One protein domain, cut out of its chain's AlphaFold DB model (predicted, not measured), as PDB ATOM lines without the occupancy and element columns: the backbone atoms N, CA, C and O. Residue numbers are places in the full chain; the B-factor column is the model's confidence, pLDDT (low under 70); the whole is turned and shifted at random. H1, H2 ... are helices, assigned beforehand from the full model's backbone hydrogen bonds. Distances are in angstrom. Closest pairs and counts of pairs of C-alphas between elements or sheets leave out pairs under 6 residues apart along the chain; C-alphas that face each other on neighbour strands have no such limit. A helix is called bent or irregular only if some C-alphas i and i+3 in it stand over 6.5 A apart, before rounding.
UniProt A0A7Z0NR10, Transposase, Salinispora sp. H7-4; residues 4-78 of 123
ATOM      1  N   PHE A   4     117.897  75.633 131.679       86.44
ATOM      2  CA  PHE A   4     117.008  75.411 130.535       86.44
ATOM      3  C   PHE A   4     117.762  75.128 129.226       86.44
ATOM      4  O   PHE A   4     117.286  74.338 128.415       86.44
ATOM      5  N   GLN A   5     118.962  75.696 129.040       86.19
ATOM      6  CA  GLN A   5     119.830  75.371 127.898       86.19
ATOM      7  C   GLN A   5     120.316  73.921 127.966       86.19
ATOM      8  O   GLN A   5     120.351  73.238 126.947       86.19
ATOM      9  N   PHE A   6     120.634  73.431 129.168       89.31
ATOM     10  CA  PHE A   6     121.010  72.033 129.363       89.31
ATOM     11  C   PHE A   6     119.867  71.082 128.981       89.31
ATOM     12  O   PHE A   6     120.098  70.134 128.231       89.31
ATOM     13  N   VAL A   7     118.633  71.370 129.425       88.88
ATOM     14  CA  VAL A   7     117.443  70.595 129.023       88.88
ATOM     15  C   VAL A   7     117.268  70.625 127.505       88.88
ATOM     16  O   VAL A   7     117.082  69.575 126.900       88.88
ATOM     17  N   ALA A   8     117.376  71.799 126.877       88.50
ATOM     18  CA  ALA A   8     117.213  71.943 125.431       88.50
ATOM     19  C   ALA A   8     118.249  71.139 124.624       88.50
ATOM     20  O   ALA A   8     117.885  70.534 123.621       88.50
ATOM     21  N   GLY A   9     119.507  71.082 125.079       92.06
ATOM     22  CA  GLY A   9     120.566  70.321 124.407       92.06
ATOM     23  C   GLY A   9     120.442  68.800 124.553       92.06
ATOM     24  O   GLY A   9     120.900  68.061 123.691       92.06
ATOM     25  N   HIS A  10     119.791  68.322 125.616       92.38
ATOM     26  CA  HIS A  10     119.740  66.894 125.956       92.38
ATOM     27  C   HIS A  10     118.344  66.264 125.796       92.38
ATOM     28  O   HIS A  10     118.198  65.046 125.935       92.38
ATOM     29  N   GLN A  11     117.311  67.061 125.477       89.69
ATOM     30  CA  GLN A  11     115.918  66.599 125.388       89.69
ATOM     31  C   GLN A  11     115.703  65.473 124.370       89.69
ATOM     32  O   GLN A  11     114.859  64.615 124.615       89.69
ATOM     33  N   ALA A  12     116.465  65.458 123.269       89.38
ATOM     34  CA  ALA A  12     116.325  64.463 122.204       89.38
ATOM     35  C   ALA A  12     116.740  63.054 122.654       89.38
ATOM     36  O   ALA A  12     116.183  62.071 122.185       89.38
ATOM     37  N   ARG A  13     117.691  62.957 123.595       92.38
ATOM     38  CA  ARG A  13     118.251  61.680 124.057       92.38
ATOM     39  C   ARG A  13     117.592  61.151 125.331       92.38
ATOM     40  O   ARG A  13     117.466  59.944 125.487       92.38
ATOM     41  N   TYR A  14     117.185  62.036 126.244       90.31
ATOM     42  CA  TYR A  14     116.729  61.634 127.588       90.31
ATOM     43  C   TYR A  14     115.287  62.036 127.923       90.31
ATOM     44  O   TYR A  14     114.763  61.622 128.957       90.31
ATOM     45  N   GLY A  15     114.636  62.823 127.061       91.44
ATOM     46  CA  GLY A  15     113.275  63.307 127.267       91.44
ATOM     47  C   GLY A  15     113.171  64.438 128.297       91.44
ATOM     48  O   GLY A  15     113.815  64.448 129.348       91.44
ATOM     49  N   VAL A  16     112.295  65.406 128.017       90.00
ATOM     50  CA  VAL A  16     112.135  66.626 128.834       90.00
ATOM     51  C   VAL A  16     111.714  66.307 130.272       90.00
ATOM     52  O   VAL A  16     112.226  66.914 131.205       90.00
ATOM     53  N   LYS A  17     110.817  65.333 130.481       91.25
ATOM     54  CA  LYS A  17     110.292  64.992 131.818       91.25
ATOM     55  C   LYS A  17     111.402  64.545 132.776       91.25
ATOM     56  O   LYS A  17     111.478  65.068 133.885       91.25
ATOM     57  N   ARG A  18     112.262  63.621 132.333       92.06
ATOM     58  CA  ARG A  18     113.370  63.082 133.135       92.06
ATOM     59  C   ARG A  18     114.400  64.168 133.435       92.06
ATOM     60  O   ARG A  18     114.812  64.317 134.577       92.06
ATOM     61  N   LEU A  19     114.752  64.979 132.438       92.06
ATOM     62  CA  LEU A  19     115.689  66.091 132.620       92.06
ATOM     63  C   LEU A  19     115.142  67.144 133.594       92.06
ATOM     64  O   LEU A  19     115.841  67.542 134.518       92.06
ATOM     65  N   CYS A  20     113.878  67.549 133.452       91.19
ATOM     66  CA  CYS A  20     113.227  68.479 134.375       91.19
ATOM     67  C   CYS A  20     113.252  67.982 135.830       91.19
ATOM     68  O   CYS A  20     113.511  68.774 136.733       91.19
ATOM     69  N   GLN A  21     113.035  66.680 136.053       91.56
ATOM     70  CA  GLN A  21     113.116  66.069 137.383       91.56
ATOM     71  C   GLN A  21     114.541  66.096 137.948       91.56
ATOM     72  O   GLN A  21     114.731  66.537 139.075       91.56
ATOM     73  N   VAL A  22     115.541  65.693 137.157       93.19
ATOM     74  CA  VAL A  22     116.950  65.634 137.592       93.19
ATOM     75  C   VAL A  22     117.497  67.015 137.956       93.19
ATOM     76  O   VAL A  22     118.257  67.155 138.906       93.19
ATOM     77  N   ILE A  23     117.110  68.052 137.212       89.88
ATOM     78  CA  ILE A  23     117.660  69.409 137.369       89.88
ATOM     79  C   ILE A  23     116.769  70.273 138.288       89.88
ATOM     80  O   ILE A  23     117.081  71.437 138.548       89.88
ATOM     81  N   GLY A  24     115.643  69.732 138.766       90.31
ATOM     82  CA  GLY A  24     114.719  70.427 139.663       90.31
ATOM     83  C   GLY A  24     114.021  71.633 139.025       90.31
ATOM     84  O   GLY A  24     113.843  72.661 139.674       90.31
ATOM     85  N   VAL A  25     113.651  71.547 137.743       89.56
ATOM     86  CA  VAL A  25     112.910  72.608 137.037       89.56
ATOM     87  C   VAL A  25     111.538  72.117 136.597       89.56
ATOM     88  O   VAL A  25     111.374  70.975 136.174       89.56
ATOM     89  N   SER A  26     110.531  72.990 136.651       89.88
ATOM     90  CA  SER A  26     109.194  72.620 136.191       89.88
ATOM     91  C   SER A  26     109.145  72.499 134.660       89.88
ATOM     92  O   SER A  26     109.803  73.246 133.925       89.88
ATOM     93  N   ARG A  27     108.314  71.573 134.163       88.94
ATOM     94  CA  ARG A  27     108.047  71.430 132.723       88.94
ATOM     95  C   ARG A  27     107.428  72.695 132.128       88.94
ATOM     96  O   ARG A  27     107.793  73.084 131.024       88.94
ATOM     97  N   SER A  28     106.502  73.331 132.844       88.00
ATOM     98  CA  SER A  28     105.826  74.549 132.383       88.00
ATOM     99  C   SER A  28     106.813  75.705 132.227       88.00
ATOM    100  O   SER A  28     106.803  76.375 131.199       88.00
ATOM    101  N   SER A  29     107.744  75.874 133.172       86.50
ATOM    102  CA  SER A  29     108.818  76.866 133.067       86.50
ATOM    103  C   SER A  29     109.741  76.599 131.878       86.50
ATOM    104  O   SER A  29     110.150  77.548 131.214       86.50
ATOM    105  N   PHE A  30     110.046  75.333 131.573       87.38
ATOM    106  CA  PHE A  30     110.844  74.988 130.392       87.38
ATOM    107  C   PHE A  30     110.137  75.378 129.089       87.38
ATOM    108  O   PHE A  30     110.741  76.036 128.244       87.38
ATOM    109  N   TYR A  31     108.860  75.023 128.928       87.31
ATOM    110  CA  TYR A  31     108.116  75.383 127.720       87.31
ATOM    111  C   TYR A  31     107.881  76.889 127.600       87.31
ATOM    112  O   TYR A  31     107.983  77.409 126.495       87.31
ATOM    113  N   TYR A  32     107.664  77.597 128.710       87.38
ATOM    114  CA  TYR A  32     107.582  79.060 128.727       87.38
ATOM    115  C   TYR A  32     108.911  79.720 128.335       87.38
ATOM    116  O   TYR A  32     108.971  80.646 127.530       87.38
ATOM    117  N   TRP A  33     110.026  79.207 128.858       88.81
ATOM    118  CA  TRP A  33     111.351  79.662 128.447       88.81
ATOM    119  C   TRP A  33     111.613  79.385 126.958       88.81
ATOM    120  O   TRP A  33     112.242  80.202 126.274       88.81
ATOM    121  N   ARG A  34     111.125  78.245 126.451       87.19
ATOM    122  CA  ARG A  34     111.256  77.839 125.049       87.19
ATOM    123  C   ARG A  34     110.381  78.680 124.120       87.19
ATOM    124  O   ARG A  34     110.862  79.051 123.058       87.19
ATOM    125  N   SER A  35     109.153  79.021 124.508       86.50
ATOM    126  CA  SER A  35     108.276  79.885 123.704       86.50
ATOM    127  C   SER A  35     108.827  81.306 123.587       86.50
ATOM    128  O   SER A  35     108.716  81.928 122.539       86.50
ATOM    129  N   GLY A  36     109.524  81.797 124.614       83.62
ATOM    130  CA  GLY A  36     110.249  83.067 124.557       83.62
ATOM    131  C   GLY A  36     111.565  83.033 123.768       83.62
ATOM    132  O   GLY A  36     112.328  83.994 123.852       83.62
ATOM    133  N   ALA A  37     111.904  81.945 123.065       80.00
ATOM    134  CA  ALA A  37     113.182  81.831 122.356       80.00
ATOM    135  C   ALA A  37     113.326  82.850 121.223       80.00
ATOM    136  O   ALA A  37     114.365  83.504 121.142       80.00
ATOM    137  N   GLU A  38     112.286  83.035 120.416       71.81
ATOM    138  CA  GLU A  38     112.300  83.985 119.300       71.81
ATOM    139  C   GLU A  38     112.396  85.429 119.793       71.81
ATOM    140  O   GLU A  38     113.253  86.180 119.340       71.81
ATOM    141  N   ALA A  39     111.607  85.800 120.804       73.81
ATOM    142  CA  ALA A  39     111.683  87.125 121.418       73.81
ATOM    143  C   ALA A  39     113.076  87.409 122.013       73.81
ATOM    144  O   ALA A  39     113.606  88.513 121.878       73.81
ATOM    145  N   ARG A  40     113.709  86.404 122.640       80.12
ATOM    146  CA  ARG A  40     115.096  86.513 123.123       80.12
ATOM    147  C   ARG A  40     116.088  86.676 121.973       80.12
ATOM    148  O   ARG A  40     116.984  87.504 122.095       80.12
ATOM    149  N   ALA A  41     115.929  85.928 120.884       72.38
ATOM    150  CA  ALA A  41     116.787  86.037 119.706       72.38
ATOM    151  C   ALA A  41     116.653  87.414 119.036       72.38
ATOM    152  O   ALA A  41     117.660  88.056 118.754       72.38
ATOM    153  N   ALA A  42     115.427  87.923 118.883       68.44
ATOM    154  CA  ALA A  42     115.162  89.260 118.358       68.44
ATOM    155  C   ALA A  42     115.796  90.352 119.233       68.44
ATOM    156  O   ALA A  42     116.417  91.284 118.723       68.44
ATOM    157  N   ARG A  43     115.711  90.212 120.564       71.31
ATOM    158  CA  ARG A  43     116.371  91.135 121.492       71.31
ATOM    159  C   ARG A  43     117.892  91.082 121.364       71.31
ATOM    160  O   ARG A  43     118.522  92.130 121.293       71.31
ATOM    161  N   GLN A  44     118.471  89.884 121.293       70.56
ATOM    162  CA  GLN A  44     119.912  89.703 121.101       70.56
ATOM    163  C   GLN A  44     120.392  90.297 119.777       70.56
ATOM    164  O   GLN A  44     121.441  90.933 119.752       70.56
ATOM    165  N   ALA A  45     119.622  90.144 118.698       69.19
ATOM    166  CA  ALA A  45     119.921  90.757 117.410       69.19
ATOM    167  C   ALA A  45     119.880  92.291 117.489       69.19
ATOM    168  O   ALA A  45     120.796  92.952 117.005       69.19
ATOM    169  N   ALA A  46     118.872  92.862 118.155       68.69
ATOM    170  CA  ALA A  46     118.779  94.306 118.370       68.69
ATOM    171  C   ALA A  46     119.944  94.843 119.224       68.69
ATOM    172  O   ALA A  46     120.537  95.868 118.888       68.69
ATOM    173  N   ASP A  47     120.309  94.133 120.295       68.12
ATOM    174  CA  ASP A  47     121.440  94.498 121.152       68.12
ATOM    175  C   ASP A  47     122.780  94.362 120.399       68.12
ATOM    176  O   ASP A  47     123.654  95.215 120.544       68.12
ATOM    177  N   ALA A  48     122.940  93.346 119.542       68.69
ATOM    178  CA  ALA A  48     124.118  93.177 118.689       68.69
ATOM    179  C   ALA A  48     124.224  94.277 117.621       68.69
ATOM    180  O   ALA A  48     125.310  94.812 117.402       68.69
ATOM    181  N   ALA A  49     123.103  94.663 117.005       73.00
ATOM    182  CA  ALA A  49     123.048  95.785 116.072       73.00
ATOM    183  C   ALA A  49     123.421  97.104 116.767       73.00
ATOM    184  O   ALA A  49     124.203  97.890 116.233       73.00
ATOM    185  N   LEU A  50     122.926  97.328 117.990       70.81
ATOM    186  CA  LEU A  50     123.304  98.485 118.798       70.81
ATOM    187  C   LEU A  50     124.800  98.460 119.149       70.81
ATOM    188  O   LEU A  50     125.486  99.464 118.978       70.81
ATOM    189  N   ALA A  51     125.329  97.313 119.576       70.31
ATOM    190  CA  ALA A  51     126.749  97.155 119.877       70.31
ATOM    191  C   ALA A  51     127.637  97.411 118.646       70.31
ATOM    192  O   ALA A  51     128.682  98.045 118.772       70.31
ATOM    193  N   GLY A  52     127.206  96.979 117.456       69.38
ATOM    194  CA  GLY A  52     127.896  97.252 116.193       69.38
ATOM    195  C   GLY A  52     128.016  98.744 115.882       69.38
ATOM    196  O   GLY A  52     129.029  99.168 115.343       69.38
ATOM    197  N   ARG A  53     127.031  99.552 116.291       69.56
ATOM    198  CA  ARG A  53     127.048 101.016 116.125       69.56
ATOM    199  C   ARG A  53     127.867 101.734 117.190       69.56
ATOM    200  O   ARG A  53     128.427 102.786 116.925       69.56
ATOM    201  N   ILE A  54     127.943 101.160 118.388       66.25
ATOM    202  CA  ILE A  54     128.718 101.713 119.504       66.25
ATOM    203  C   ILE A  54     130.217 101.501 119.310       66.25
ATOM    204  O   ILE A  54     131.000 102.385 119.635       66.25
ATOM    205  N   ARG A  55     130.621 100.336 118.794       68.62
ATOM    206  CA  ARG A  55     132.031  99.973 118.597       68.62
ATOM    207  C   ARG A  55     132.860 101.012 117.825       68.62
ATOM    208  O   ARG A  55     133.914 101.349 118.352       68.62
ATOM    209  N   PRO A  56     132.436 101.533 116.656       66.06
ATOM    210  CA  PRO A  56     133.217 102.540 115.937       66.06
ATOM    211  C   PRO A  56     133.326 103.848 116.726       66.06
ATOM    212  O   PRO A  56     134.432 104.315 116.942       66.06
ATOM    213  N   VAL A  57     132.223 104.356 117.289       66.88
ATOM    214  CA  VAL A  57     132.224 105.582 118.118       66.88
ATOM    215  C   VAL A  57     133.123 105.428 119.348       66.88
ATOM    216  O   VAL A  57     133.826 106.346 119.751       66.88
ATOM    217  N   HIS A  58     133.122 104.250 119.971       61.84
ATOM    218  CA  HIS A  58     133.990 103.978 121.112       61.84
ATOM    219  C   HIS A  58     135.469 103.876 120.710       61.84
ATOM    220  O   HIS A  58     136.328 104.298 121.482       61.84
ATOM    221  N   ALA A  59     135.760 103.341 119.520       66.38
ATOM    222  CA  ALA A  59     137.113 103.232 118.980       66.38
ATOM    223  C   ALA A  59     137.674 104.589 118.520       66.38
ATOM    224  O   ALA A  59     138.836 104.870 118.776       66.38
ATOM    225  N   GLU A  60     136.848 105.449 117.921       64.75
ATOM    226  CA  GLU A  60     137.213 106.818 117.512       64.75
ATOM    227  C   GLU A  60     137.586 107.720 118.700       64.75
ATOM    228  O   GLU A  60     138.330 108.682 118.543       64.75
ATOM    229  N   HIS A  61     137.091 107.400 119.899       59.09
ATOM    230  CA  HIS A  61     137.384 108.126 121.136       59.09
ATOM    231  C   HIS A  61     138.355 107.373 122.071       59.09
ATOM    232  O   HIS A  61     138.306 107.576 123.291       59.09
ATOM    233  N   ASP A  62     139.198 106.482 121.527       55.88
ATOM    234  CA  ASP A  62     140.233 105.707 122.242       55.88
ATOM    235  C   ASP A  62     139.722 104.964 123.492       55.88
ATOM    236  O   ASP A  62     140.431 104.761 124.476       55.88
ATOM    237  N   GLY A  63     138.437 104.605 123.519       58.25
ATOM    238  CA  GLY A  63     137.806 103.991 124.685       58.25
ATOM    239  C   GLY A  63     137.645 104.908 125.911       58.25
ATOM    240  O   GLY A  63     137.116 104.473 126.935       58.25
ATOM    241  N   THR A  64     138.031 106.185 125.815       53.19
ATOM    242  CA  THR A  64     137.956 107.171 126.913       53.19
ATOM    243  C   THR A  64     136.510 107.569 127.212       53.19
ATOM    244  O   THR A  64     136.147 107.930 128.336       53.19
ATOM    245  N   TYR A  65     135.635 107.485 126.208       56.38
ATOM    246  CA  TYR A  65     134.217 107.759 126.386       56.38
ATOM    247  C   TYR A  65     133.535 106.619 127.140       56.38
ATOM    248  O   TYR A  65     133.260 105.546 126.608       56.38
ATOM    249  N   GLY A  66     133.219 106.887 128.406       56.97
ATOM    250  CA  GLY A  66     132.390 106.009 129.219       56.97
ATOM    251  C   GLY A  66     130.944 105.919 128.714       56.97
ATOM    252  O   GLY A  66     130.445 106.789 127.993       56.97
ATOM    253  N   ALA A  67     130.233 104.890 129.186       55.97
ATOM    254  CA  ALA A  67     128.832 104.608 128.854       55.97
ATOM    255  C   ALA A  67     127.873 105.827 128.890       55.97
ATOM    256  O   ALA A  67     126.993 105.891 128.026       55.97
ATOM    257  N   PRO A  68     128.013 106.817 129.802       59.06
ATOM    258  CA  PRO A  68     127.140 107.992 129.818       59.06
ATOM    259  C   PRO A  68     127.282 108.892 128.585       59.06
ATOM    260  O   PRO A  68     126.272 109.392 128.094       59.06
ATOM    261  N   ARG A  69     128.508 109.080 128.073       60.22
ATOM    262  CA  ARG A  69     128.780 109.973 126.931       60.22
ATOM    263  C   ARG A  69     128.390 109.326 125.612       60.22
ATOM    264  O   ARG A  69     127.689 109.941 124.822       60.22
ATOM    265  N   ILE A  70     128.695 108.040 125.450       61.09
ATOM    266  CA  ILE A  70     128.232 107.254 124.298       61.09
ATOM    267  C   ILE A  70     126.699 107.239 124.237       61.09
ATOM    268  O   ILE A  70     126.110 107.421 123.180       61.09
ATOM    269  N   THR A  71     126.023 107.069 125.377       61.06
ATOM    270  CA  THR A  71     124.550 107.084 125.419       61.06
ATOM    271  C   THR A  71     123.969 108.456 125.061       61.06
ATOM    272  O   THR A  71     122.880 108.519 124.492       61.06
ATOM    273  N   ALA A  72     124.663 109.548 125.396       62.00
ATOM    274  CA  ALA A  72     124.253 110.897 125.013       62.00
ATOM    275  C   ALA A  72     124.380 111.112 123.496       62.00
ATOM    276  O   ALA A  72     123.415 111.561 122.884       62.00
ATOM    277  N   GLU A  73     125.493 110.683 122.894       60.53
ATOM    278  CA  GLU A  73     125.716 110.753 121.440       60.53
ATOM    279  C   GLU A  73     124.751 109.863 120.642       60.53
ATOM    280  O   GLU A  73     124.213 110.240 119.606       60.53
ATOM    281  N   LEU A  74     124.427 108.671 121.145       62.66
ATOM    282  CA  LEU A  74     123.429 107.821 120.485       62.66
ATOM    283  C   LEU A  74     122.017 108.415 120.565       62.66
ATOM    284  O   LEU A  74     121.203 108.180 119.673       62.66
ATOM    285  N   ARG A  75     121.707 109.173 121.627       59.72
ATOM    286  CA  ARG A  75     120.421 109.873 121.755       59.72
ATOM    287  C   ARG A  75     120.333 111.103 120.865       59.72
ATOM    288  O   ARG A  75     119.265 111.316 120.299       59.72
ATOM    289  N   SER A  76     121.406 111.885 120.731       58.38
ATOM    290  CA  SER A  76     121.447 113.001 119.775       58.38
ATOM    291  C   SER A  76     121.312 112.489 118.336       58.38
ATOM    292  O   SER A  76     120.604 113.098 117.540       58.38
ATOM    293  N   ALA A  77     121.850 111.300 118.044       57.41
ATOM    294  CA  ALA A  77     121.662 110.579 116.783       57.41
ATOM    295  C   ALA A  77     120.277 109.901 116.615       57.41
ATOM    296  O   ALA A  77     120.072 109.142 115.666       57.41
ATOM    297  N   GLY A  78     119.322 110.138 117.525       49.25
ATOM    298  CA  GLY A  78     117.933 109.680 117.397       49.25
ATOM    299  C   GLY A  78     117.682 108.210 117.754       49.25
ATOM    300  O   GLY A  78     116.654 107.657 117.361       49.25
TER     301      GLY A  78
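Overview. This is residues 4 to 78 of the 123 residues of the protein "Transposase" of Salinispora sp. H7-4 (UniProt A0A7Z0NR10). One long helix, H4, makes a bare shaft between a small head of three short helices, H1, H2 and H3, near its beginning and a single short helix, H5, set crosswise near its end. Residues 35 to 49, of which 37 to 49 belong to H4, stand free between the two ends. The printed part has 75 residues with five named helices, H1 to H5 in order along the chain, and no named strand; the class is all helix. The whole is extended, with a radius of gyration of the C-alphas of 19.7 A, and spans 52 by 23 by 18 A.

Arrangement. Start with H4, residues 37 to 60, and look at its residues 54 to 58. With these alone it only just touches H5, residues 67 to 76, with 3 pairs of C-alphas within 8 A; the closest C-alphas, of Ile 54 and Ile 70, are 7.3 A apart. Their lines are about perpendicular, at 84 degrees. At the other end, H4 and H3, residues 27 to 35, meet only through their link. H3 touches H2, residues 16 to 22, at a steep tilt of 55 degrees, opposite ways; their closest C-alphas, of Cys 20 and Arg 27, are 6.2 A apart. H2 also touches H1, residues 4 to 14, where the closest C-alphas, of Val 7 and Leu 19, are 6.0 A apart. These two run opposite ways at a steep tilt of 67 degrees, only just short of about perpendicular. H1 and H3 are close but not clearly touching, with the C-alphas of Phe 4 and Phe 30 closest at 6.2 A. Helix packing is mostly crossed: of the 3 pairs that touch, 0 are at a shallow tilt. H5 is apart from H1, H2 and H3. In H2, H3 and H5 every O i to N i+4 pair is within hydrogen-bond range; in H1 5 of 7 are, and in H4 18 of 20.

Along the chain. Find C-alpha 37 at (113.182, 81.831, 122.356); from there H4 runs 35.0 A to C-alpha 60 at (137.213, 106.818, 117.512). It is neither bent nor irregular, but only just: C-alphas 53 and 56 are 6.4 A apart. H5 measures 14.4 A, H3 12.4 A and H2 10.0 A. H1 begins at C-alpha 4, at (117.008, 75.411, 130.535), and measures 14.1 A; it is irregular, with C-alphas 9 and 12 at 7.6 A.

Size, cuts and confidence. The two C-alphas farthest apart, of Arg 18 and His 61, are 52.4 A apart. The printed part has no cut and no long link. Mean pLDDT of the printed part is 75.6; look for values under 70 at residues 42, 45 to 48 and 52 to 78.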